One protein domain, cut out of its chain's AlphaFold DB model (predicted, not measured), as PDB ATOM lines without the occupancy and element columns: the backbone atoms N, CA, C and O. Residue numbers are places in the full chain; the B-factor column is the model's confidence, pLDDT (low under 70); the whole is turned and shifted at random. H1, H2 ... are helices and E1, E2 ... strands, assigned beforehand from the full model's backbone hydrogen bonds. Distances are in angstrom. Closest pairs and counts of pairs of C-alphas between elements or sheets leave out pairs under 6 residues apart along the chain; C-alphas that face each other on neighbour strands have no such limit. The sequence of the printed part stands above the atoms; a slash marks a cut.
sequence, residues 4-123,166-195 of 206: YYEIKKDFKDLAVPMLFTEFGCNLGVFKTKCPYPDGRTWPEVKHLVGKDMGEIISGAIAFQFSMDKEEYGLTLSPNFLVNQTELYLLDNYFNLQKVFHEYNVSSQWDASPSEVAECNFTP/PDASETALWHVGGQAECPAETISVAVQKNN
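What this domain is: This is residues 4 to 123 and 166 to 195 of the 206 residues of the protein "EPD1 protein" of Symbiodinium sp. CCMP2456 (UniProt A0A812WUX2). With little regular structure, this is an elongated body of loops around the small strand pair E1 and E2, with H2 and H3 near each other, and H4 and H5 far out; residues 185 to 190 stick out. The 150 printed residues, mostly helix by class, have only 42 in named elements: H1 E1 H2 E2 H3 H4 H5. It is loose, radius of gyration of the C-alphas 19.9 A, spanning 63 by 36 by 30 A.

How they stand to each other: Start at E1, residues 20 to 23, and E2, residues 60 to 62, parallel neighbours at 39 degrees; N 61 and O 20, 2.9 A apart, are within hydrogen-bond range. With H2, residues 45 to 48, they form a strand-helix-strand unit, parallel strands with a helix between, its crossover right-handed. H2 is close but not clearly touching to H3, residues 91 to 101; their closest C-alphas, Val 45 and Val 99, are 7.0 A apart. H4, residues 113 to 118, and H5, residues 189 to 194, are apart from H3. H1, residues 4 to 11, H3 and H4 have every O i to N i+4 pair within range, H5 1 of 2; H2 is too short.

Where its parts are: Find C-alpha 4 at (-19.300, -34.876, -11.999), where H1 begins; H3 runs 15.3 A from first to last C-alpha, and H5 ends at C-alpha 194 at (-15.112, -24.115, 5.738).

The domain as a whole: Residues 124 to 165 are cut out, C-alphas 123 and 166 49.4 A apart. Residues 29, 105 to 123 and 166 to 195 have pLDDT under 70.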
ATOM      1  N   TYR A   4     -19.217 -34.506 -10.588       85.50
ATOM      2  CA  TYR A   4     -19.300 -34.876 -11.999       85.50
ATOM      3  C   TYR A   4     -19.797 -36.306 -12.238       85.50
ATOM      4  O   TYR A   4     -20.465 -36.547 -13.239       85.50
ATOM      5  N   TYR A   5     -19.550 -37.235 -11.309       85.81
ATOM      6  CA  TYR A   5     -20.064 -38.604 -11.421       85.81
ATOM      7  C   TYR A   5     -21.592 -38.657 -11.301       85.81
ATOM      8  O   TYR A   5     -22.253 -39.277 -12.133       85.81
ATOM      9  N   GLU A   6     -22.160 -37.987 -10.293       87.50
ATOM     10  CA  GLU A   6     -23.617 -37.949 -10.115       87.50
ATOM     11  C   GLU A   6     -24.274 -37.121 -11.223       87.50
ATOM     12  O   GLU A   6     -25.254 -37.569 -11.805       87.50
ATOM     13  N   ILE A   7     -23.669 -35.995 -11.633       87.19
ATOM     14  CA  ILE A   7     -24.150 -35.228 -12.796       87.19
ATOM     15  C   ILE A   7     -24.163 -36.115 -14.048       87.19
ATOM     16  O   ILE A   7     -25.147 -36.139 -14.782       87.19
ATOM     17  N   LYS A   8     -23.111 -36.907 -14.287       87.00
ATOM     18  CA  LYS A   8     -23.107 -37.840 -15.415       87.00
ATOM     19  C   LYS A   8     -24.251 -38.840 -15.329       87.00
ATOM     20  O   LYS A   8     -24.939 -39.079 -16.315       87.00
ATOM     21  N   LYS A   9     -24.452 -39.428 -14.156       86.12
ATOM     22  CA  LYS A   9     -25.494 -40.426 -13.922       86.12
ATOM     23  C   LYS A   9     -26.906 -39.862 -14.108       86.12
ATOM     24  O   LYS A   9     -27.737 -40.565 -14.676       86.12
ATOM     25  N   ASP A  10     -27.149 -38.632 -13.675       85.69
ATOM     26  CA  ASP A  10     -28.471 -38.001 -13.717       85.69
ATOM     27  C   ASP A  10     -28.825 -37.465 -15.112       85.69
ATOM     28  O   ASP A  10     -29.998 -37.429 -15.481       85.69
ATOM     29  N   PHE A  11     -27.819 -37.078 -15.907       85.94
ATOM     30  CA  PHE A  11     -28.020 -36.393 -17.190       85.94
ATOM     31  C   PHE A  11     -27.551 -37.175 -18.425       85.94
ATOM     32  O   PHE A  11     -27.687 -36.670 -19.536       85.94
ATOM     33  N   LYS A  12     -27.044 -38.408 -18.282       82.62
ATOM     34  CA  LYS A  12     -26.605 -39.236 -19.428       82.62
ATOM     35  C   LYS A  12     -27.690 -39.487 -20.483       82.62
ATOM     36  O   LYS A  12     -27.354 -39.678 -21.643       82.62
ATOM     37  N   ASP A  13     -28.959 -39.482 -20.076       79.50
ATOM     38  CA  ASP A  13     -30.110 -39.759 -20.943       79.50
ATOM     39  C   ASP A  13     -30.837 -38.457 -21.348       79.50
ATOM     40  O   ASP A  13     -31.964 -38.483 -21.850       79.50
ATOM     41  N   LEU A  14     -30.223 -37.288 -21.105       77.50
ATOM     42  CA  LEU A  14     -30.805 -35.999 -21.464       77.50
ATOM     43  C   LEU A  14     -30.859 -35.853 -22.992       77.50
ATOM     44  O   LEU A  14     -29.841 -35.802 -23.672       77.50
ATOM     45  N   ALA A  15     -32.072 -35.717 -23.527       71.75
ATOM     46  CA  ALA A  15     -32.317 -35.615 -24.968       71.75
ATOM     47  C   ALA A  15     -31.911 -34.268 -25.602       71.75
ATOM     48  O   ALA A  15     -32.037 -34.090 -26.812       71.75
ATOM     49  N   VAL A  16     -31.472 -33.298 -24.798       77.94
ATOM     50  CA  VAL A  16     -31.081 -31.961 -25.254       77.94
ATOM     51  C   VAL A  16     -29.620 -31.675 -24.904       77.94
ATOM     52  O   VAL A  16     -29.152 -32.144 -23.868       77.94
ATOM     53  N   PRO A  17     -28.904 -30.877 -25.718       80.38
ATOM     54  CA  PRO A  17     -27.537 -30.467 -25.415       80.38
ATOM     55  C   PRO A  17     -27.413 -29.831 -24.025       80.38
ATOM     56  O   PRO A  17     -28.136 -28.884 -23.705       80.38
ATOM     57  N   MET A  18     -26.473 -30.325 -23.216       85.25
ATOM     58  CA  MET A  18     -26.155 -29.771 -21.899       85.25
ATOM     59  C   MET A  18     -24.844 -28.992 -21.953       85.25
ATOM     60  O   MET A  18     -23.831 -29.510 -22.407       85.25
ATOM     61  N   LEU A  19     -24.839 -27.761 -21.450       88.06
ATOM     62  CA  LEU A  19     -23.656 -26.907 -21.376       88.06
ATOM     63  C   LEU A  19     -23.422 -26.488 -19.924       88.06
ATOM     64  O   LEU A  19     -24.351 -26.024 -19.264       88.06
ATOM     65  N   PHE A  20     -22.179 -26.570 -19.453       91.12
ATOM     66  CA  PHE A  20     -21.785 -25.858 -18.236       91.12
ATOM     67  C   PHE A  20     -21.586 -24.385 -18.584       91.12
ATOM     68  O   PHE A  20     -20.563 -24.002 -19.151       91.12
ATOM     69  N   THR A  21     -22.580 -23.555 -18.278       93.75
ATOM     70  CA  THR A  21     -22.517 -22.119 -18.578       93.75
ATOM     71  C   THR A  21     -21.441 -21.398 -17.773       93.75
ATOM     72  O   THR A  21     -20.980 -20.351 -18.210       93.75
ATOM     73  N   GLU A  22     -21.034 -21.961 -16.632       92.75
ATOM     74  CA  GLU A  22     -19.965 -21.458 -15.770       92.75
ATOM     75  C   GLU A  22     -19.230 -22.634 -15.101       92.75
ATOM     76  O   GLU A  22     -19.857 -23.581 -14.620       92.75
ATOM     77  N   PHE A  23     -17.897 -22.579 -15.060       92.25
ATOM     78  CA  PHE A  23     -17.046 -23.451 -14.237       92.25
ATOM     79  C   PHE A  23     -15.769 -22.714 -13.799       92.25
ATOM     80  O   PHE A  23     -15.467 -21.639 -14.320       92.25
ATOM     81  N   GLY A  24     -15.005 -23.285 -12.861       90.00
ATOM     82  CA  GLY A  24     -13.779 -22.672 -12.340       90.00
ATOM     83  C   GLY A  24     -13.891 -22.220 -10.887       90.00
ATOM     84  O   GLY A  24     -13.792 -21.019 -10.643       90.00
ATOM     85  N   CYS A  25     -14.074 -23.139  -9.923       87.94
ATOM     86  CA  CYS A  25     -14.066 -22.794  -8.482       87.94
ATOM     87  C   CYS A  25     -12.814 -21.951  -8.149       87.94
ATOM     88  O   CYS A  25     -11.707 -22.317  -8.533       87.94
ATOM     89  N   ASN A  26     -12.980 -20.835  -7.427       83.81
ATOM     90  CA  ASN A  26     -11.880 -19.966  -6.974       83.81
ATOM     91  C   ASN A  26     -11.678 -20.024  -5.444       83.81
ATOM     92  O   ASN A  26     -11.286 -19.052  -4.801       83.81
ATOM     93  N   LEU A  27     -12.020 -21.156  -4.825       81.12
ATOM     94  CA  LEU A  27     -11.957 -21.357  -3.374       81.12
ATOM     95  C   LEU A  27     -10.970 -22.474  -3.010       81.12
ATOM     96  O   LEU A  27     -10.614 -23.315  -3.836       81.12
ATOM     97  N   GLY A  28     -10.530 -22.493  -1.749       77.00
ATOM     98  CA  GLY A  28      -9.584 -23.490  -1.243       77.00
ATOM     99  C   GLY A  28      -8.222 -23.415  -1.941       77.00
ATOM    100  O   GLY A  28      -7.629 -22.341  -2.032       77.00
ATOM    101  N   VAL A  29      -7.736 -24.559  -2.432       67.38
ATOM    102  CA  VAL A  29      -6.446 -24.689  -3.141       67.38
ATOM    103  C   VAL A  29      -6.438 -24.038  -4.529       67.38
ATOM    104  O   VAL A  29      -5.377 -23.871  -5.115       67.38
ATOM    105  N   PHE A  30      -7.605 -23.633  -5.037       71.56
ATOM    106  CA  PHE A  30      -7.777 -22.980  -6.339       71.56
ATOM    107  C   PHE A  30      -7.846 -21.461  -6.250       71.56
ATOM    108  O   PHE A  30      -8.199 -20.794  -7.221       71.56
ATOM    109  N   LYS A  31      -7.603 -20.907  -5.062       77.88
ATOM    110  CA  LYS A  31      -7.804 -19.489  -4.827       77.88
ATOM    111  C   LYS A  31      -6.758 -18.660  -5.570       77.88
ATOM    112  O   LYS A  31      -5.590 -18.633  -5.202       77.88
ATOM    113  N   THR A  32      -7.232 -17.890  -6.534       76.44
ATOM    114  CA  THR A  32      -6.541 -16.742  -7.106       76.44
ATOM    115  C   THR A  32      -6.716 -15.585  -6.131       76.44
ATOM    116  O   THR A  32      -7.845 -15.235  -5.791       76.44
ATOM    117  N   LYS A  33      -5.620 -14.997  -5.658       79.88
ATOM    118  CA  LYS A  33      -5.670 -13.802  -4.809       79.88
ATOM    119  C   LYS A  33      -4.591 -12.831  -5.231       79.88
ATOM    120  O   LYS A  33      -3.472 -13.269  -5.474       79.88
ATOM    121  N   CYS A  34      -4.890 -11.537  -5.243       74.06
ATOM    122  CA  CYS A  34      -3.906 -10.468  -5.452       74.06
ATOM    123  C   CYS A  34      -2.641 -10.692  -4.570       74.06
ATOM    124  O   CYS A  34      -2.806 -10.902  -3.361       74.06
ATOM    125  N   PRO A  35      -1.396 -10.706  -5.112       77.88
ATOM    126  CA  PRO A  35      -0.953 -10.201  -6.426       77.88
ATOM    127  C   PRO A  35      -1.140 -11.159  -7.620       77.88
ATOM    128  O   PRO A  35      -0.523 -10.981  -8.663       77.88
ATOM    129  N   TYR A  36      -2.017 -12.146  -7.473       80.19
ATOM    130  CA  TYR A  36      -2.404 -13.163  -8.450       80.19
ATOM    131  C   TYR A  36      -1.296 -14.157  -8.851       80.19
ATOM    132  O   TYR A  36      -1.246 -14.521 -10.027       80.19
ATOM    133  N   PRO A  37      -0.429 -14.627  -7.924       74.62
ATOM    134  CA  PRO A  37       0.492 -15.710  -8.241       74.62
ATOM    135  C   PRO A  37      -0.260 -17.045  -8.315       74.62
ATOM    136  O   PRO A  37      -1.286 -17.220  -7.651       74.62
ATOM    137  N   ASP A  38       0.283 -17.994  -9.078       76.44
ATOM    138  CA  ASP A  38      -0.074 -19.417  -8.993       76.44
ATOM    139  C   ASP A  38      -1.557 -19.708  -9.282       76.44
ATOM    140  O   ASP A  38      -2.182 -20.526  -8.610       76.44
ATOM    141  N   GLY A  39      -2.125 -19.017 -10.277       80.62
ATOM    142  CA  GLY A  39      -3.539 -19.112 -10.648       80.62
ATOM    143  C   GLY A  39      -4.096 -20.546 -10.751       80.62
ATOM    144  O   GLY A  39      -3.361 -21.520 -10.889       80.62
ATOM    145  N   ARG A  40      -5.425 -20.677 -10.739       89.19
ATOM    146  CA  ARG A  40      -6.208 -21.912 -10.899       89.19
ATOM    147  C   ARG A  40      -5.551 -22.918 -11.840       89.19
ATOM    148  O   ARG A  40      -5.133 -22.593 -12.950       89.19
ATOM    149  N   THR A  41      -5.514 -24.164 -11.385       88.00
ATOM    150  CA  THR A  41      -4.923 -25.309 -12.092       88.00
ATOM    151  C   THR A  41      -5.914 -26.034 -13.006       88.00
ATOM    152  O   THR A  41      -5.500 -26.884 -13.789       88.00
ATOM    153  N   TRP A  42      -7.203 -25.683 -12.937       90.31
ATOM    154  CA  TRP A  42      -8.286 -26.181 -13.799       90.31
ATOM    155  C   TRP A  42      -8.433 -27.714 -13.872       90.31
ATOM    156  O   TRP A  42      -8.627 -28.269 -14.963       90.31
ATOM    157  N   PRO A  43      -8.352 -28.443 -12.742       88.12
ATOM    158  CA  PRO A  43      -8.418 -29.905 -12.734       88.12
ATOM    159  C   PRO A  43      -9.746 -30.461 -13.262       88.12
ATOM    160  O   PRO A  43      -9.804 -31.628 -13.648       88.12
ATOM    161  N   GLU A  44     -10.814 -29.665 -13.264       87.69
ATOM    162  CA  GLU A  44     -12.137 -30.050 -13.739       87.69
ATOM    163  C   GLU A  44     -12.231 -30.156 -15.259       87.69
ATOM    164  O   GLU A  44     -13.078 -30.897 -15.760       87.69
ATOM    165  N   VAL A  45     -11.346 -29.489 -16.007       89.12
ATOM    166  CA  VAL A  45     -11.379 -29.507 -17.476       89.12
ATOM    167  C   VAL A  45     -11.276 -30.945 -17.988       89.12
ATOM    168  O   VAL A  45     -12.033 -31.328 -18.874       89.12
ATOM    169  N   LYS A  46     -10.467 -31.801 -17.349       86.75
ATOM    170  CA  LYS A  46     -10.364 -33.227 -17.711       86.75
ATOM    171  C   LYS A  46     -11.686 -33.989 -17.619       86.75
ATOM    172  O   LYS A  46     -11.888 -34.948 -18.356       86.75
ATOM    173  N   HIS A  47     -12.566 -33.591 -16.701       87.00
ATOM    174  CA  HIS A  47     -13.882 -34.200 -16.552       87.00
ATOM    175  C   HIS A  47     -14.836 -33.662 -17.616       87.00
ATOM    176  O   HIS A  47     -15.554 -34.448 -18.224       87.00
ATOM    177  N   LEU A  48     -14.780 -32.353 -17.881       86.69
ATOM    178  CA  LEU A  48     -15.675 -31.647 -18.798       86.69
ATOM    179  C   LEU A  48     -15.413 -31.981 -20.275       86.69
ATOM    180  O   LEU A  48     -16.353 -32.244 -21.015       86.69
ATOM    181  N   VAL A  49     -14.151 -31.989 -20.712       81.31
ATOM    182  CA  VAL A  49     -13.790 -32.250 -22.123       81.31
ATOM    183  C   VAL A  49     -13.203 -33.640 -22.363       81.31
ATOM    184  O   VAL A  49     -13.003 -34.040 -23.508       81.31
ATOM    185  N   GLY A  50     -12.905 -34.389 -21.300       75.75
ATOM    186  CA  GLY A  50     -12.426 -35.766 -21.405       75.75
ATOM    187  C   GLY A  50     -13.559 -36.786 -21.526       75.75
ATOM    188  O   GLY A  50     -14.740 -36.454 -21.554       75.75
ATOM    189  N   LYS A  51     -13.193 -38.073 -21.528       74.56
ATOM    190  CA  LYS A  51     -14.124 -39.214 -21.681       74.56
ATOM    191  C   LYS A  51     -15.145 -39.371 -20.547       74.56
ATOM    192  O   LYS A  51     -16.011 -40.236 -20.612       74.56
ATOM    193  N   ASP A  52     -15.004 -38.606 -19.468       77.56
ATOM    194  CA  ASP A  52     -15.917 -38.701 -18.337       77.56
ATOM    195  C   ASP A  52     -17.254 -38.042 -18.688       77.56
ATOM    196  O   ASP A  52     -18.245 -38.744 -18.873       77.56
ATOM    197  N   MET A  53     -17.278 -36.722 -18.880       83.31
ATOM    198  CA  MET A  53     -18.504 -35.999 -19.224       83.31
ATOM    199  C   MET A  53     -18.583 -35.548 -20.678       83.31
ATOM    200  O   MET A  53     -19.674 -35.199 -21.114       83.31
ATOM    201  N   GLY A  54     -17.488 -35.569 -21.442       78.94
ATOM    202  CA  GLY A  54     -17.470 -35.064 -22.820       78.94
ATOM    203  C   GLY A  54     -18.430 -35.783 -23.776       78.94
ATOM    204  O   GLY A  54     -18.768 -35.239 -24.818       78.94
ATOM    205  N   GLU A  55     -18.909 -36.977 -23.414       76.69
ATOM    206  CA  GLU A  55     -19.938 -37.718 -24.162       76.69
ATOM    207  C   GLU A  55     -21.363 -37.192 -23.920       76.69
ATOM    208  O   GLU A  55     -22.251 -37.429 -24.732       76.69
ATOM    209  N   ILE A  56     -21.597 -36.495 -22.804       79.06
ATOM    210  CA  ILE A  56     -22.934 -36.052 -22.373       79.06
ATOM    211  C   ILE A  56     -23.068 -34.526 -22.290       79.06
ATOM    212  O   ILE A  56     -24.182 -34.011 -22.232       79.06
ATOM    213  N   ILE A  57     -21.952 -33.788 -22.268       82.88
ATOM    214  CA  ILE A  57     -21.952 -32.324 -22.277       82.88
ATOM    215  C   ILE A  57     -21.394 -31.786 -23.583       82.88
ATOM    216  O   ILE A  57     -20.409 -32.272 -24.122       82.88
ATOM    217  N   SER A  58     -21.997 -30.709 -24.059       85.50
ATOM    218  CA  SER A  58     -21.611 -29.987 -25.269       85.50
ATOM    219  C   SER A  58     -20.505 -28.953 -25.026       85.50
ATOM    220  O   SER A  58     -20.225 -28.135 -25.898       85.50
ATOM    221  N   GLY A  59     -19.892 -28.965 -23.839       85.44
ATOM    222  CA  GLY A  59     -18.780 -28.102 -23.462       85.44
ATOM    223  C   GLY A  59     -18.979 -27.407 -22.119       85.44
ATOM    224  O   GLY A  59     -19.886 -27.728 -21.340       85.44
ATOM    225  N   ALA A  60     -18.114 -26.430 -21.859       90.25
ATOM    226  CA  ALA A  60     -18.140 -25.627 -20.648       90.25
ATOM    227  C   ALA A  60     -17.505 -24.249 -20.883       90.25
ATOM    228  O   ALA A  60     -16.586 -24.121 -21.695       90.25
ATOM    229  N   ILE A  61     -17.964 -23.226 -20.159       93.62
ATOM    230  CA  ILE A  61     -17.436 -21.857 -20.238       93.62
ATOM    231  C   ILE A  61     -16.778 -21.483 -18.909       93.62
ATOM    232  O   ILE A  61     -17.413 -21.508 -17.856       93.62
ATOM    233  N   ALA A  62     -15.489 -21.144 -18.956       94.00
ATOM    234  CA  ALA A  62     -14.734 -20.770 -17.767       94.00
ATOM    235  C   ALA A  62     -15.192 -19.398 -17.253       94.00
ATOM    236  O   ALA A  62     -15.190 -18.414 -17.995       94.00
ATOM    237  N   PHE A  63     -15.538 -19.326 -15.972       93.38
ATOM    238  CA  PHE A  63     -15.885 -18.086 -15.290       93.38
ATOM    239  C   PHE A  63     -14.621 -17.485 -14.646       93.38
ATOM    240  O   PHE A  63     -13.954 -18.141 -13.846       93.38
ATOM    241  N   GLN A  64     -14.186 -16.267 -14.961       92.44
ATOM    242  CA  GLN A  64     -14.637 -15.349 -16.012       92.44
ATOM    243  C   GLN A  64     -13.423 -14.652 -16.641       92.44
ATOM    244  O   GLN A  64     -12.331 -14.667 -16.079       92.44
ATOM    245  N   PHE A  65     -13.583 -14.027 -17.810       93.38
ATOM    246  CA  PHE A  65     -12.449 -13.429 -18.524       93.38
ATOM    247  C   PHE A  65     -11.834 -12.222 -17.793       93.38
ATOM    248  O   PHE A  65     -10.616 -12.165 -17.614       93.38
ATOM    249  N   SER A  66     -12.663 -11.276 -17.355       92.00
ATOM    250  CA  SER A  66     -12.219 -10.036 -16.708       92.00
ATOM    251  C   SER A  66     -12.119 -10.201 -15.195       92.00
ATOM    252  O   SER A  66     -12.987 -10.815 -14.581       92.00
ATOM    253  N   MET A  67     -11.075  -9.639 -14.589       88.38
ATOM    254  CA  MET A  67     -10.942  -9.586 -13.135       88.38
ATOM    255  C   MET A  67     -11.918  -8.587 -12.513       88.38
ATOM    256  O   MET A  67     -12.133  -7.497 -13.044       88.38
ATOM    257  N   ASP A  68     -12.478  -8.964 -11.369       83.94
ATOM    258  CA  ASP A  68     -13.314  -8.123 -10.519       83.94
ATOM    259  C   ASP A  68     -13.017  -8.402  -9.033       83.94
ATOM    260  O   ASP A  68     -12.025  -9.043  -8.676       83.94
ATOM    261  N   LYS A  69     -13.876  -7.904  -8.144       81.75
ATOM    262  CA  LYS A  69     -13.782  -8.109  -6.689       81.75
ATOM    263  C   LYS A  69     -13.916  -9.561  -6.224       81.75
ATOM    264  O   LYS A  69     -13.538  -9.846  -5.094       81.75
ATOM    265  N   GLU A  70     -14.435 -10.458  -7.057       82.12
ATOM    266  CA  GLU A  70     -14.619 -11.869  -6.711       82.12
ATOM    267  C   GLU A  70     -13.377 -12.716  -7.076       82.12
ATOM    268  O   GLU A  70     -13.314 -13.911  -6.791       82.12
ATOM    269  N   GLU A  71     -12.356 -12.094  -7.677       87.81
ATOM    270  CA  GLU A  71     -11.041 -12.675  -7.978       87.81
ATOM    271  C   GLU A  71     -11.043 -13.830  -9.018       87.81
ATOM    272  O   GLU A  71     -10.089 -14.602  -9.097       87.81
ATOM    273  N   TYR A  72     -12.082 -13.956  -9.859       90.50
ATOM    274  CA  TYR A  72     -12.225 -15.039 -10.862       90.50
ATOM    275  C   TYR A  72     -11.588 -14.754 -12.234       90.50
ATOM    276  O   TYR A  72     -11.676 -15.586 -13.140       90.50
ATOM    277  N   GLY A  73     -10.988 -13.582 -12.430       92.19
ATOM    278  CA  GLY A  73     -10.521 -13.140 -13.744       92.19
ATOM    279  C   GLY A  73      -9.417 -14.008 -14.350       92.19
ATOM    280  O   GLY A  73      -8.554 -14.544 -13.649       92.19
ATOM    281  N   LEU A  74      -9.407 -14.095 -15.681       94.38
ATOM    282  CA  LEU A  74      -8.267 -14.567 -16.476       94.38
ATOM    283  C   LEU A  74      -7.314 -13.419 -16.838       94.38
ATOM    284  O   LEU A  74      -6.155 -13.653 -17.175       94.38
ATOM    285  N   THR A  75      -7.810 -12.183 -16.794       93.62
ATOM    286  CA  THR A  75      -7.095 -10.992 -17.245       93.62
ATOM    287  C   THR A  75      -7.352  -9.798 -16.338       93.62
ATOM    288  O   THR A  75      -8.428  -9.674 -15.753       93.62
ATOM    289  N   LEU A  76      -6.385  -8.888 -16.266       89.38
ATOM    290  CA  LEU A  76      -6.573  -7.545 -15.731       89.38
ATOM    291  C   LEU A  76      -6.805  -6.595 -16.907       89.38
ATOM    292  O   LEU A  76      -5.940  -6.468 -17.776       89.38
ATOM    293  N   SER A  77      -7.948  -5.913 -16.942       88.94
ATOM    294  CA  SER A  77      -8.200  -4.859 -17.930       88.94
ATOM    295  C   SER A  77      -7.282  -3.651 -17.699       88.94
ATOM    296  O   SER A  77      -6.858  -3.435 -16.563       88.94
ATOM    297  N   PRO A  78      -7.006  -2.818 -18.721       86.12
ATOM    298  CA  PRO A  78      -6.338  -1.537 -18.512       86.12
ATOM    299  C   PRO A  78      -6.990  -0.737 -17.377       86.12
ATOM    300  O   PRO A  78      -8.216  -0.714 -17.251       86.12
ATOM    301  N   ASN A  79      -6.160  -0.084 -16.570       81.06
ATOM    302  CA  ASN A  79      -6.506   0.672 -15.368       81.06
ATOM    303  C   ASN A  79      -7.121  -0.156 -14.230       81.06
ATOM    304  O   ASN A  79      -7.688   0.423 -13.308       81.06
ATOM    305  N   PHE A  80      -7.015  -1.490 -14.267       82.62
ATOM    306  CA  PHE A  80      -7.399  -2.318 -13.122       82.62
ATOM    307  C   PHE A  80      -6.445  -2.089 -11.938       82.62
ATOM    308  O   PHE A  80      -6.896  -1.823 -10.827       82.62
ATOM    309  N   LEU A  81      -5.129  -2.138 -12.181       79.75
ATOM    310  CA  LEU A  81      -4.104  -1.691 -11.229       79.75
ATOM    311  C   LEU A  81      -3.607  -0.278 -11.566       79.75
ATOM    312  O   LEU A  81      -3.651   0.161 -12.720       79.75
ATOM    313  N   VAL A  82      -3.070   0.423 -10.564       77.50
ATOM    314  CA  VAL A  82      -2.444   1.743 -10.753       77.50
ATOM    315  C   VAL A  82      -1.316   1.636 -11.781       77.50
ATOM    316  O   VAL A  82      -0.462   0.756 -11.693       77.50
ATOM    317  N   ASN A  83      -1.303   2.552 -12.754       79.44
ATOM    318  CA  ASN A  83      -0.340   2.603 -13.862       79.44
ATOM    319  C   ASN A  83      -0.373   1.406 -14.832       79.44
ATOM    320  O   ASN A  83       0.512   1.285 -15.678       79.44
ATOM    321  N   GLN A  84      -1.387   0.541 -14.768       79.69
ATOM    322  CA  GLN A  84      -1.561  -0.528 -15.743       79.69
ATOM    323  C   GLN A  84      -2.249   0.010 -17.006       79.69
ATOM    324  O   GLN A  84      -3.465   0.137 -17.049       79.69
ATOM    325  N   THR A  85      -1.503   0.299 -18.070       85.62
ATOM    326  CA  THR A  85      -2.079   0.853 -19.315       85.62
ATOM    327  C   THR A  85      -2.533  -0.203 -20.323       85.62
ATOM    328  O   THR A  85      -3.187   0.131 -21.309       85.62
ATOM    329  N   GLU A  86      -2.186  -1.469 -20.102       89.88
ATOM    330  CA  GLU A  86      -2.414  -2.574 -21.037       89.88
ATOM    331  C   GLU A  86      -3.206  -3.716 -20.388       89.88
ATOM    332  O   GLU A  86      -3.335  -3.792 -19.167       89.88
ATOM    333  N   LEU A  87      -3.749  -4.613 -21.212       91.50
ATOM    334  CA  LEU A  87      -4.368  -5.856 -20.752       91.50
ATOM    335  C   LEU A  87      -3.277  -6.820 -20.275       91.50
ATOM    336  O   LEU A  87      -2.396  -7.168 -21.059       91.50
ATOM    337  N   TYR A  88      -3.364  -7.305 -19.038       91.56
ATOM    338  CA  TYR A  88      -2.449  -8.327 -18.522       91.56
ATOM    339  C   TYR A  88      -3.143  -9.680 -18.426       91.56
ATOM    340  O   TYR A  88      -4.215  -9.797 -17.836       91.56
ATOM    341  N   LEU A  89      -2.524 -10.706 -19.010       93.56
ATOM    342  CA  LEU A  89      -2.954 -12.096 -18.867       93.56
ATOM    343  C   LEU A  89      -2.391 -12.655 -17.559       93.56
ATOM    344  O   LEU A  89      -1.208 -12.480 -17.276       93.56
ATOM    345  N   LEU A  90      -3.238 -13.309 -16.772       91.44
ATOM    346  CA  LEU A  90      -2.859 -13.897 -15.488       91.44
ATOM    347  C   LEU A  90      -2.426 -15.356 -15.654       91.44
ATOM    348  O   LEU A  90      -2.774 -16.007 -16.639       91.44
ATOM    349  N   ASP A  91      -1.776 -15.921 -14.638       91.00
ATOM    350  CA  ASP A  91      -1.452 -17.355 -14.599       91.00
ATOM    351  C   ASP A  91      -2.701 -18.233 -14.781       91.00
ATOM    352  O   ASP A  91      -2.645 -19.260 -15.454       91.00
ATOM    353  N   ASN A  92      -3.863 -17.772 -14.295       90.75
ATOM    354  CA  ASN A  92      -5.173 -18.379 -14.565       90.75
ATOM    355  C   ASN A  92      -5.403 -18.641 -16.059       90.75
ATOM    356  O   ASN A  92      -5.874 -19.718 -16.429       90.75
ATOM    357  N   TYR A  93      -5.093 -17.657 -16.907       94.50
ATOM    358  CA  TYR A  93      -5.259 -17.752 -18.354       94.50
ATOM    359  C   TYR A  93      -4.319 -18.802 -18.941       94.50
ATOM    360  O   TYR A  93      -4.762 -19.679 -19.681       94.50
ATOM    361  N   PHE A  94      -3.032 -18.734 -18.598       94.06
ATOM    362  CA  PHE A  94      -2.028 -19.641 -19.152       94.06
ATOM    363  C   PHE A  94      -2.245 -21.084 -18.696       94.06
ATOM    364  O   PHE A  94      -2.103 -22.006 -19.498       94.06
ATOM    365  N   ASN A  95      -2.668 -21.289 -17.448       92.25
ATOM    366  CA  ASN A  95      -3.031 -22.606 -16.942       92.25
ATOM    367  C   ASN A  95      -4.264 -23.157 -17.666       92.25
ATOM    368  O   ASN A  95      -4.242 -24.305 -18.103       92.25
ATOM    369  N   LEU A  96      -5.305 -22.342 -17.875       92.62
ATOM    370  CA  LEU A  96      -6.495 -22.766 -18.618       92.62
ATOM    371  C   LEU A  96      -6.151 -23.139 -20.063       92.62
ATOM    372  O   LEU A  96      -6.554 -24.192 -20.555       92.62
ATOM    373  N   GLN A  97      -5.379 -22.280 -20.733       93.00
ATOM    374  CA  GLN A  97      -4.904 -22.502 -22.095       93.00
ATOM    375  C   GLN A  97      -4.107 -23.805 -22.185       93.00
ATOM    376  O   GLN A  97      -4.364 -24.621 -23.070       93.00
ATOM    377  N   LYS A  98      -3.170 -24.021 -21.255       91.31
ATOM    378  CA  LYS A  98      -2.366 -25.241 -21.185       91.31
ATOM    379  C   LYS A  98      -3.253 -26.479 -21.082       91.31
ATOM    380  O   LYS A  98      -3.086 -27.389 -21.886       91.31
ATOM    381  N   VAL A  99      -4.202 -26.494 -20.145       89.06
ATOM    382  CA  VAL A  99      -5.063 -27.662 -19.935       89.06
ATOM    383  C   VAL A  99      -5.962 -27.902 -21.149       89.06
ATOM    384  O   VAL A  99      -6.066 -29.040 -21.587       89.06
ATOM    385  N   PHE A 100      -6.543 -26.872 -21.775       87.75
ATOM    386  CA  PHE A 100      -7.330 -27.070 -23.001       87.75
ATOM    387  C   PHE A 100      -6.510 -27.621 -24.172       87.75
ATOM    388  O   PHE A 100      -7.025 -28.437 -24.932       87.75
ATOM    389  N   HIS A 101      -5.239 -27.232 -24.312       86.56
ATOM    390  CA  HIS A 101      -4.368 -27.771 -25.362       86.56
ATOM    391  C   HIS A 101      -4.058 -29.266 -25.204       86.56
ATOM    392  O   HIS A 101      -3.669 -29.901 -26.183       86.56
ATOM    393  N   GLU A 102      -4.241 -29.843 -24.013       86.19
ATOM    394  CA  GLU A 102      -4.059 -31.282 -23.779       86.19
ATOM    395  C   GLU A 102      -5.213 -32.125 -24.351       86.19
ATOM    396  O   GLU A 102      -5.036 -33.322 -24.590       86.19
ATOM    397  N   TYR A 103      -6.378 -31.522 -24.618       81.38
ATOM    398  CA  TYR A 103      -7.562 -32.234 -25.098       81.38
ATOM    399  C   TYR A 103      -7.830 -31.940 -26.571       81.38
ATOM    400  O   TYR A 103      -8.177 -30.830 -26.967       81.38
ATOM    401  N   ASN A 104      -7.724 -32.981 -27.394       70.31
ATOM    402  CA  ASN A 104      -8.179 -32.945 -28.776       70.31
ATOM    403  C   ASN A 104      -9.657 -33.352 -28.824       70.31
ATOM    404  O   ASN A 104      -9.976 -34.542 -28.841       70.31
ATOM    405  N   VAL A 105     -10.554 -32.368 -28.791       66.69
ATOM    406  CA  VAL A 105     -11.994 -32.618 -28.922       66.69
ATOM    407  C   VAL A 105     -12.297 -32.893 -30.391       66.69
ATOM    408  O   VAL A 105     -12.066 -32.042 -31.251       66.69
ATOM    409  N   SER A 106     -12.802 -34.092 -30.684       62.88
ATOM    410  CA  SER A 106     -13.268 -34.421 -32.031       62.88
ATOM    411  C   SER A 106     -14.407 -33.480 -32.414       62.88
ATOM    412  O   SER A 106     -15.367 -33.314 -31.667       62.88
ATOM    413  N   SER A 107     -14.321 -32.881 -33.598       61.53
ATOM    414  CA  SER A 107     -15.447 -32.158 -34.197       61.53
ATOM    415  C   SER A 107     -16.492 -33.100 -34.805       61.53
ATOM    416  O   SER A 107     -17.535 -32.638 -35.268       61.53
ATOM    417  N   GLN A 108     -16.210 -34.406 -34.842       58.97
ATOM    418  CA  GLN A 108     -17.120 -35.414 -35.364       58.97
ATOM    419  C   GLN A 108     -18.085 -35.830 -34.258       58.97
ATOM    420  O   GLN A 108     -17.681 -36.334 -33.213       58.97
ATOM    421  N   TRP A 109     -19.363 -35.556 -34.500       60.00
ATOM    422  CA  TRP A 109     -20.460 -36.070 -33.701       60.00
ATOM    423  C   TRP A 109     -20.751 -37.495 -34.171       60.00
ATOM    424  O   TRP A 109     -21.196 -37.686 -35.304       60.00
ATOM    425  N   ASP A 110     -20.474 -38.480 -33.321       61.72
ATOM    426  CA  ASP A 110     -20.537 -39.899 -33.696       61.72
ATOM    427  C   ASP A 110     -21.964 -40.480 -33.666       61.72
ATOM    428  O   ASP A 110     -22.151 -41.642 -34.024       61.72
ATOM    429  N   ALA A 111     -22.985 -39.695 -33.285       63.75
ATOM    430  CA  ALA A 111     -24.369 -40.169 -33.318       63.75
ATOM    431  C   ALA A 111     -24.971 -40.042 -34.724       63.75
ATOM    432  O   ALA A 111     -24.967 -38.977 -35.352       63.75
ATOM    433  N   SER A 112     -25.556 -41.132 -35.200       66.75
ATOM    434  CA  SER A 112     -26.332 -41.178 -36.432       66.75
ATOM    435  C   SER A 112     -27.597 -40.307 -36.329       66.75
ATOM    436  O   SER A 112     -28.177 -40.158 -35.251       66.75
ATOM    437  N   PRO A 113     -28.110 -39.766 -37.451       65.88
ATOM    438  CA  PRO A 113     -29.374 -39.024 -37.454       65.88
ATOM    439  C   PRO A 113     -30.562 -39.799 -36.857       65.88
ATOM    440  O   PRO A 113     -31.471 -39.186 -36.303       65.88
ATOM    441  N   SER A 114     -30.554 -41.134 -36.948       67.69
ATOM    442  CA  SER A 114     -31.541 -42.017 -36.310       67.69
ATOM    443  C   SER A 114     -31.451 -42.004 -34.785       67.69
ATOM    444  O   SER A 114     -32.483 -41.911 -34.130       67.69
ATOM    445  N   GLU A 115     -30.242 -42.019 -34.218       62.91
ATOM    446  CA  GLU A 115     -30.030 -41.963 -32.763       62.91
ATOM    447  C   GLU A 115     -30.460 -40.607 -32.187       62.91
ATOM    448  O   GLU A 115     -31.032 -40.542 -31.104       62.91
ATOM    449  N   VAL A 116     -30.274 -39.520 -32.944       60.19
ATOM    450  CA  VAL A 116     -30.745 -38.179 -32.549       60.19
ATOM    451  C   VAL A 116     -32.276 -38.067 -32.617       60.19
ATOM    452  O   VAL A 116     -32.880 -37.378 -31.799       60.19
ATOM    453  N   ALA A 117     -32.923 -38.736 -33.578       58.97
ATOM    454  CA  ALA A 117     -34.374 -38.671 -33.774       58.97
ATOM    455  C   ALA A 117     -35.179 -39.486 -32.744       58.97
ATOM    456  O   ALA A 117     -36.354 -39.191 -32.516       58.97
ATOM    457  N   GLU A 118     -34.565 -40.495 -32.121       58.91
ATOM    458  CA  GLU A 118     -35.187 -41.335 -31.088       58.91
ATOM    459  C   GLU A 118     -35.099 -40.731 -29.674       58.91
ATOM    460  O   GLU A 118     -35.829 -41.160 -28.777       58.91
ATOM    461  N   CYS A 119     -34.278 -39.691 -29.477       52.66
ATOM    462  CA  CYS A 119     -34.153 -38.946 -28.224       52.66
ATOM    463  C   CYS A 119     -35.409 -38.106 -27.932       52.66
ATOM    464  O   CYS A 119     -35.417 -36.883 -28.033       52.66
ATOM    465  N   ASN A 120     -36.496 -38.765 -27.536       51.44
ATOM    466  CA  ASN A 120     -37.697 -38.125 -27.014       51.44
ATOM    467  C   ASN A 120     -37.834 -38.451 -25.521       51.44
ATOM    468  O   ASN A 120     -38.785 -39.096 -25.082       51.44
ATOM    469  N   PHE A 121     -36.836 -38.050 -24.729       48.06
ATOM    470  CA  PHE A 121     -36.870 -38.242 -23.283       48.06
ATOM    471  C   PHE A 121     -37.663 -37.107 -22.634       48.06
ATOM    472  O   PHE A 121     -37.132 -36.059 -22.275       48.06
ATOM    473  N   THR A 122     -38.968 -37.322 -22.488       44.06
ATOM    474  CA  THR A 122     -39.716 -36.694 -21.397       44.06
ATOM    475  C   THR A 122     -39.793 -37.749 -20.299       44.06
ATOM    476  O   THR A 122     -40.495 -38.741 -20.501       44.06
ATOM    477  N   PRO A 123     -39.067 -37.614 -19.177       44.34
ATOM    478  CA  PRO A 123     -39.160 -38.602 -18.115       44.34
ATOM    479  C   PRO A 123     -40.619 -38.679 -17.645       44.34
ATOM    480  O   PRO A 123     -41.183 -37.691 -17.177       44.34
ATOM    481  N   PRO A 166     -15.061   3.749 -16.805       51.06
ATOM    482  CA  PRO A 166     -14.998   4.386 -15.500       51.06
ATOM    483  C   PRO A 166     -13.539   4.658 -15.139       51.06
ATOM    484  O   PRO A 166     -12.708   3.753 -15.196       51.06
ATOM    485  N   ASP A 167     -13.231   5.918 -14.846       44.84
ATOM    486  CA  ASP A 167     -11.897   6.299 -14.414       44.84
ATOM    487  C   ASP A 167     -11.653   5.669 -13.040       44.84
ATOM    488  O   ASP A 167     -12.369   5.957 -12.079       44.84
ATOM    489  N   ALA A 168     -10.675   4.767 -12.971       46.41
ATOM    490  CA  ALA A 168     -10.250   4.141 -11.727       46.41
ATOM    491  C   ALA A 168      -9.344   5.060 -10.890       46.41
ATOM    492  O   ALA A 168      -8.794   4.618  -9.881       46.41
ATOM    493  N   SER A 169      -9.172   6.327 -11.299       47.03
ATOM    494  CA  SER A 169      -8.437   7.320 -10.524       47.03
ATOM    495  C   SER A 169      -8.951   7.387  -9.090       47.03
ATOM    496  O   SER A 169     -10.147   7.225  -8.815       47.03
ATOM    497  N   GLU A 170      -8.006   7.603  -8.169       48.28
ATOM    498  CA  GLU A 170      -8.153   7.376  -6.730       48.28
ATOM    499  C   GLU A 170      -9.495   7.859  -6.178       48.28
ATOM    500  O   GLU A 170     -10.084   7.180  -5.360       48.28
ATOM    501  N   THR A 171     -10.050   8.979  -6.641       49.25
ATOM    502  CA  THR A 171     -11.238   9.593  -6.032       49.25
ATOM    503  C   THR A 171     -12.590   8.935  -6.354       49.25
ATOM    504  O   THR A 171     -13.524   9.129  -5.576       49.25
ATOM    505  N   ALA A 172     -12.731   8.135  -7.419       44.56
ATOM    506  CA  ALA A 172     -14.043   7.625  -7.856       44.56
ATOM    507  C   ALA A 172     -14.430   6.239  -7.294       44.56
ATOM    508  O   ALA A 172     -15.612   5.884  -7.313       44.56
ATOM    509  N   LEU A 173     -13.478   5.462  -6.759       44.22
ATOM    510  CA  LEU A 173     -13.699   4.059  -6.360       44.22
ATOM    511  C   LEU A 173     -13.486   3.746  -4.869       44.22
ATOM    512  O   LEU A 173     -13.680   2.597  -4.472       44.22
ATOM    513  N   TRP A 174     -13.199   4.729  -4.002       43.34
ATOM    514  CA  TRP A 174     -13.073   4.488  -2.546       43.34
ATOM    515  C   TRP A 174     -14.309   3.810  -1.929       43.34
ATOM    516  O   TRP A 174     -14.181   3.059  -0.966       43.34
ATOM    517  N   HIS A 175     -15.508   4.030  -2.482       43.59
ATOM    518  CA  HIS A 175     -16.748   3.410  -1.995       43.59
ATOM    519  C   HIS A 175     -17.064   2.041  -2.615       43.59
ATOM    520  O   HIS A 175     -17.949   1.349  -2.117       43.59
ATOM    521  N   VAL A 176     -16.343   1.631  -3.665       46.00
ATOM    522  CA  VAL A 176     -16.485   0.310  -4.313       46.00
ATOM    523  C   VAL A 176     -15.351  -0.641  -3.889       46.00
ATOM    524  O   VAL A 176     -15.292  -1.779  -4.335       46.00
ATOM    525  N   GLY A 177     -14.490  -0.208  -2.959       43.41
ATOM    526  CA  GLY A 177     -13.271  -0.921  -2.594       43.41
ATOM    527  C   GLY A 177     -12.236  -0.710  -3.686       43.41
ATOM    528  O   GLY A 177     -12.178  -1.481  -4.637       43.41
ATOM    529  N   GLY A 178     -11.455   0.368  -3.576       44.12
ATOM    530  CA  GLY A 178     -10.371   0.667  -4.504       44.12
ATOM    531  C   GLY A 178      -9.425  -0.528  -4.621       44.12
ATOM    532  O   GLY A 178      -8.574  -0.729  -3.765       44.12
ATOM    533  N   GLN A 179      -9.571  -1.312  -5.691       48.16
ATOM    534  CA  GLN A 179      -8.720  -2.470  -5.998       48.16
ATOM    535  C   GLN A 179      -7.332  -2.058  -6.523       48.16
ATOM    536  O   GLN A 179      -6.565  -2.899  -6.983       48.16
ATOM    537  N   ALA A 180      -7.014  -0.762  -6.435       47.62
ATOM    538  CA  ALA A 180      -5.737  -0.164  -6.797       47.62
ATOM    539  C   ALA A 180      -4.549  -0.818  -6.068       47.62
ATOM    540  O   ALA A 180      -3.444  -0.844  -6.607       47.62
ATOM    541  N   GLU A 181      -4.778  -1.387  -4.881       53.88
ATOM    542  CA  GLU A 181      -3.764  -2.078  -4.093       53.88
ATOM    543  C   GLU A 181      -4.323  -3.408  -3.576       53.88
ATOM    544  O   GLU A 181      -5.440  -3.460  -3.056       53.88
ATOM    545  N   CYS A 182      -3.555  -4.498  -3.708       56.69
ATOM    546  CA  CYS A 182      -3.904  -5.768  -3.077       56.69
ATOM    547  C   CYS A 182      -4.106  -5.525  -1.572       56.69
ATOM    548  O   CYS A 182      -3.139  -5.138  -0.907       56.69
ATOM    549  N   PRO A 183      -5.302  -5.752  -0.998       54.22
ATOM    550  CA  PRO A 183      -5.487  -5.542   0.427       54.22
ATOM    551  C   PRO A 183      -4.547  -6.478   1.190       54.22
ATOM    552  O   PRO A 183      -4.546  -7.694   0.975       54.22
ATOM    553  N   ALA A 184      -3.754  -5.912   2.104       50.94
ATOM    554  CA  ALA A 184      -2.826  -6.628   2.983       50.94
ATOM    555  C   ALA A 184      -3.551  -7.468   4.058       50.94
ATOM    556  O   ALA A 184      -3.107  -7.576   5.199       50.94
ATOM    557  N   GLU A 185      -4.705  -8.047   3.727       49.16
ATOM    558  CA  GLU A 185      -5.508  -8.806   4.670       49.16
ATOM    559  C   GLU A 185      -4.985 -10.235   4.823       49.16
ATOM    560  O   GLU A 185      -5.018 -11.058   3.897       49.16
ATOM    561  N   THR A 186      -4.566 -10.547   6.048       47.06
ATOM    562  CA  THR A 186      -4.443 -11.908   6.568       47.06
ATOM    563  C   THR A 186      -5.826 -12.547   6.640       47.06
ATOM    564  O   THR A 186      -6.634 -12.213   7.505       47.06
ATOM    565  N   ILE A 187      -6.101 -13.479   5.728       47.47
ATOM    566  CA  ILE A 187      -7.327 -14.282   5.748       47.47
ATOM    567  C   ILE A 187      -7.317 -15.127   7.024       47.47
ATOM    568  O   ILE A 187      -6.324 -15.792   7.322       47.47
ATOM    569  N   SER A 188      -8.415 -15.114   7.782       47.47
ATOM    570  CA  SER A 188      -8.512 -15.951   8.976       47.47
ATOM    571  C   SER A 188      -8.540 -17.433   8.583       47.47
ATOM    572  O   SER A 188      -9.252 -17.849   7.666       47.47
ATOM    573  N   VAL A 189      -7.786 -18.251   9.320       53.06
ATOM    574  CA  VAL A 189      -7.678 -19.710   9.116       53.06
ATOM    575  C   VAL A 189      -9.056 -20.400   9.148       53.06
ATOM    576  O   VAL A 189      -9.254 -21.444   8.534       53.06
ATOM    577  N   ALA A 190     -10.043 -19.798   9.818       44.78
ATOM    578  CA  ALA A 190     -11.406 -20.317   9.908       44.78
ATOM    579  C   ALA A 190     -12.190 -20.231   8.582       44.78
ATOM    580  O   ALA A 190     -12.978 -21.125   8.291       44.78
ATOM    581  N   VAL A 191     -11.960 -19.197   7.760       40.62
ATOM    582  CA  VAL A 191     -12.631 -19.044   6.451       40.62
ATOM    583  C   VAL A 191     -12.034 -19.992   5.408       40.62
ATOM    584  O   VAL A 191     -12.758 -20.491   4.552       40.62
ATOM    585  N   GLN A 192     -10.737 -20.303   5.509       48.91
ATOM    586  CA  GLN A 192     -10.095 -21.311   4.656       48.91
ATOM    587  C   GLN A 192     -10.674 -22.712   4.888       48.91
ATOM    588  O   GLN A 192     -10.921 -23.423   3.922       48.91
ATOM    589  N   LYS A 193     -10.955 -23.073   6.146       49.34
ATOM    590  CA  LYS A 193     -11.351 -24.436   6.532       49.34
ATOM    591  C   LYS A 193     -12.788 -24.827   6.162       49.34
ATOM    592  O   LYS A 193     -13.076 -26.007   6.017       49.34
ATOM    593  N   ASN A 194     -13.694 -23.854   6.035       45.25
ATOM    594  CA  ASN A 194     -15.112 -24.115   5.738       45.25
ATOM    595  C   ASN A 194     -15.448 -24.090   4.236       45.25
ATOM    596  O   ASN A 194     -16.537 -24.515   3.864       45.25
ATOM    597  N   ASN A 195     -14.529 -23.612   3.389       41.78
ATOM    598  CA  ASN A 195     -14.747 -23.408   1.952       41.78
ATOM    599  C   ASN A 195     -13.774 -24.237   1.087       41.78
ATOM    600  O   ASN A 195     -13.419 -23.836  -0.022       41.78
TER     601      ASN A 195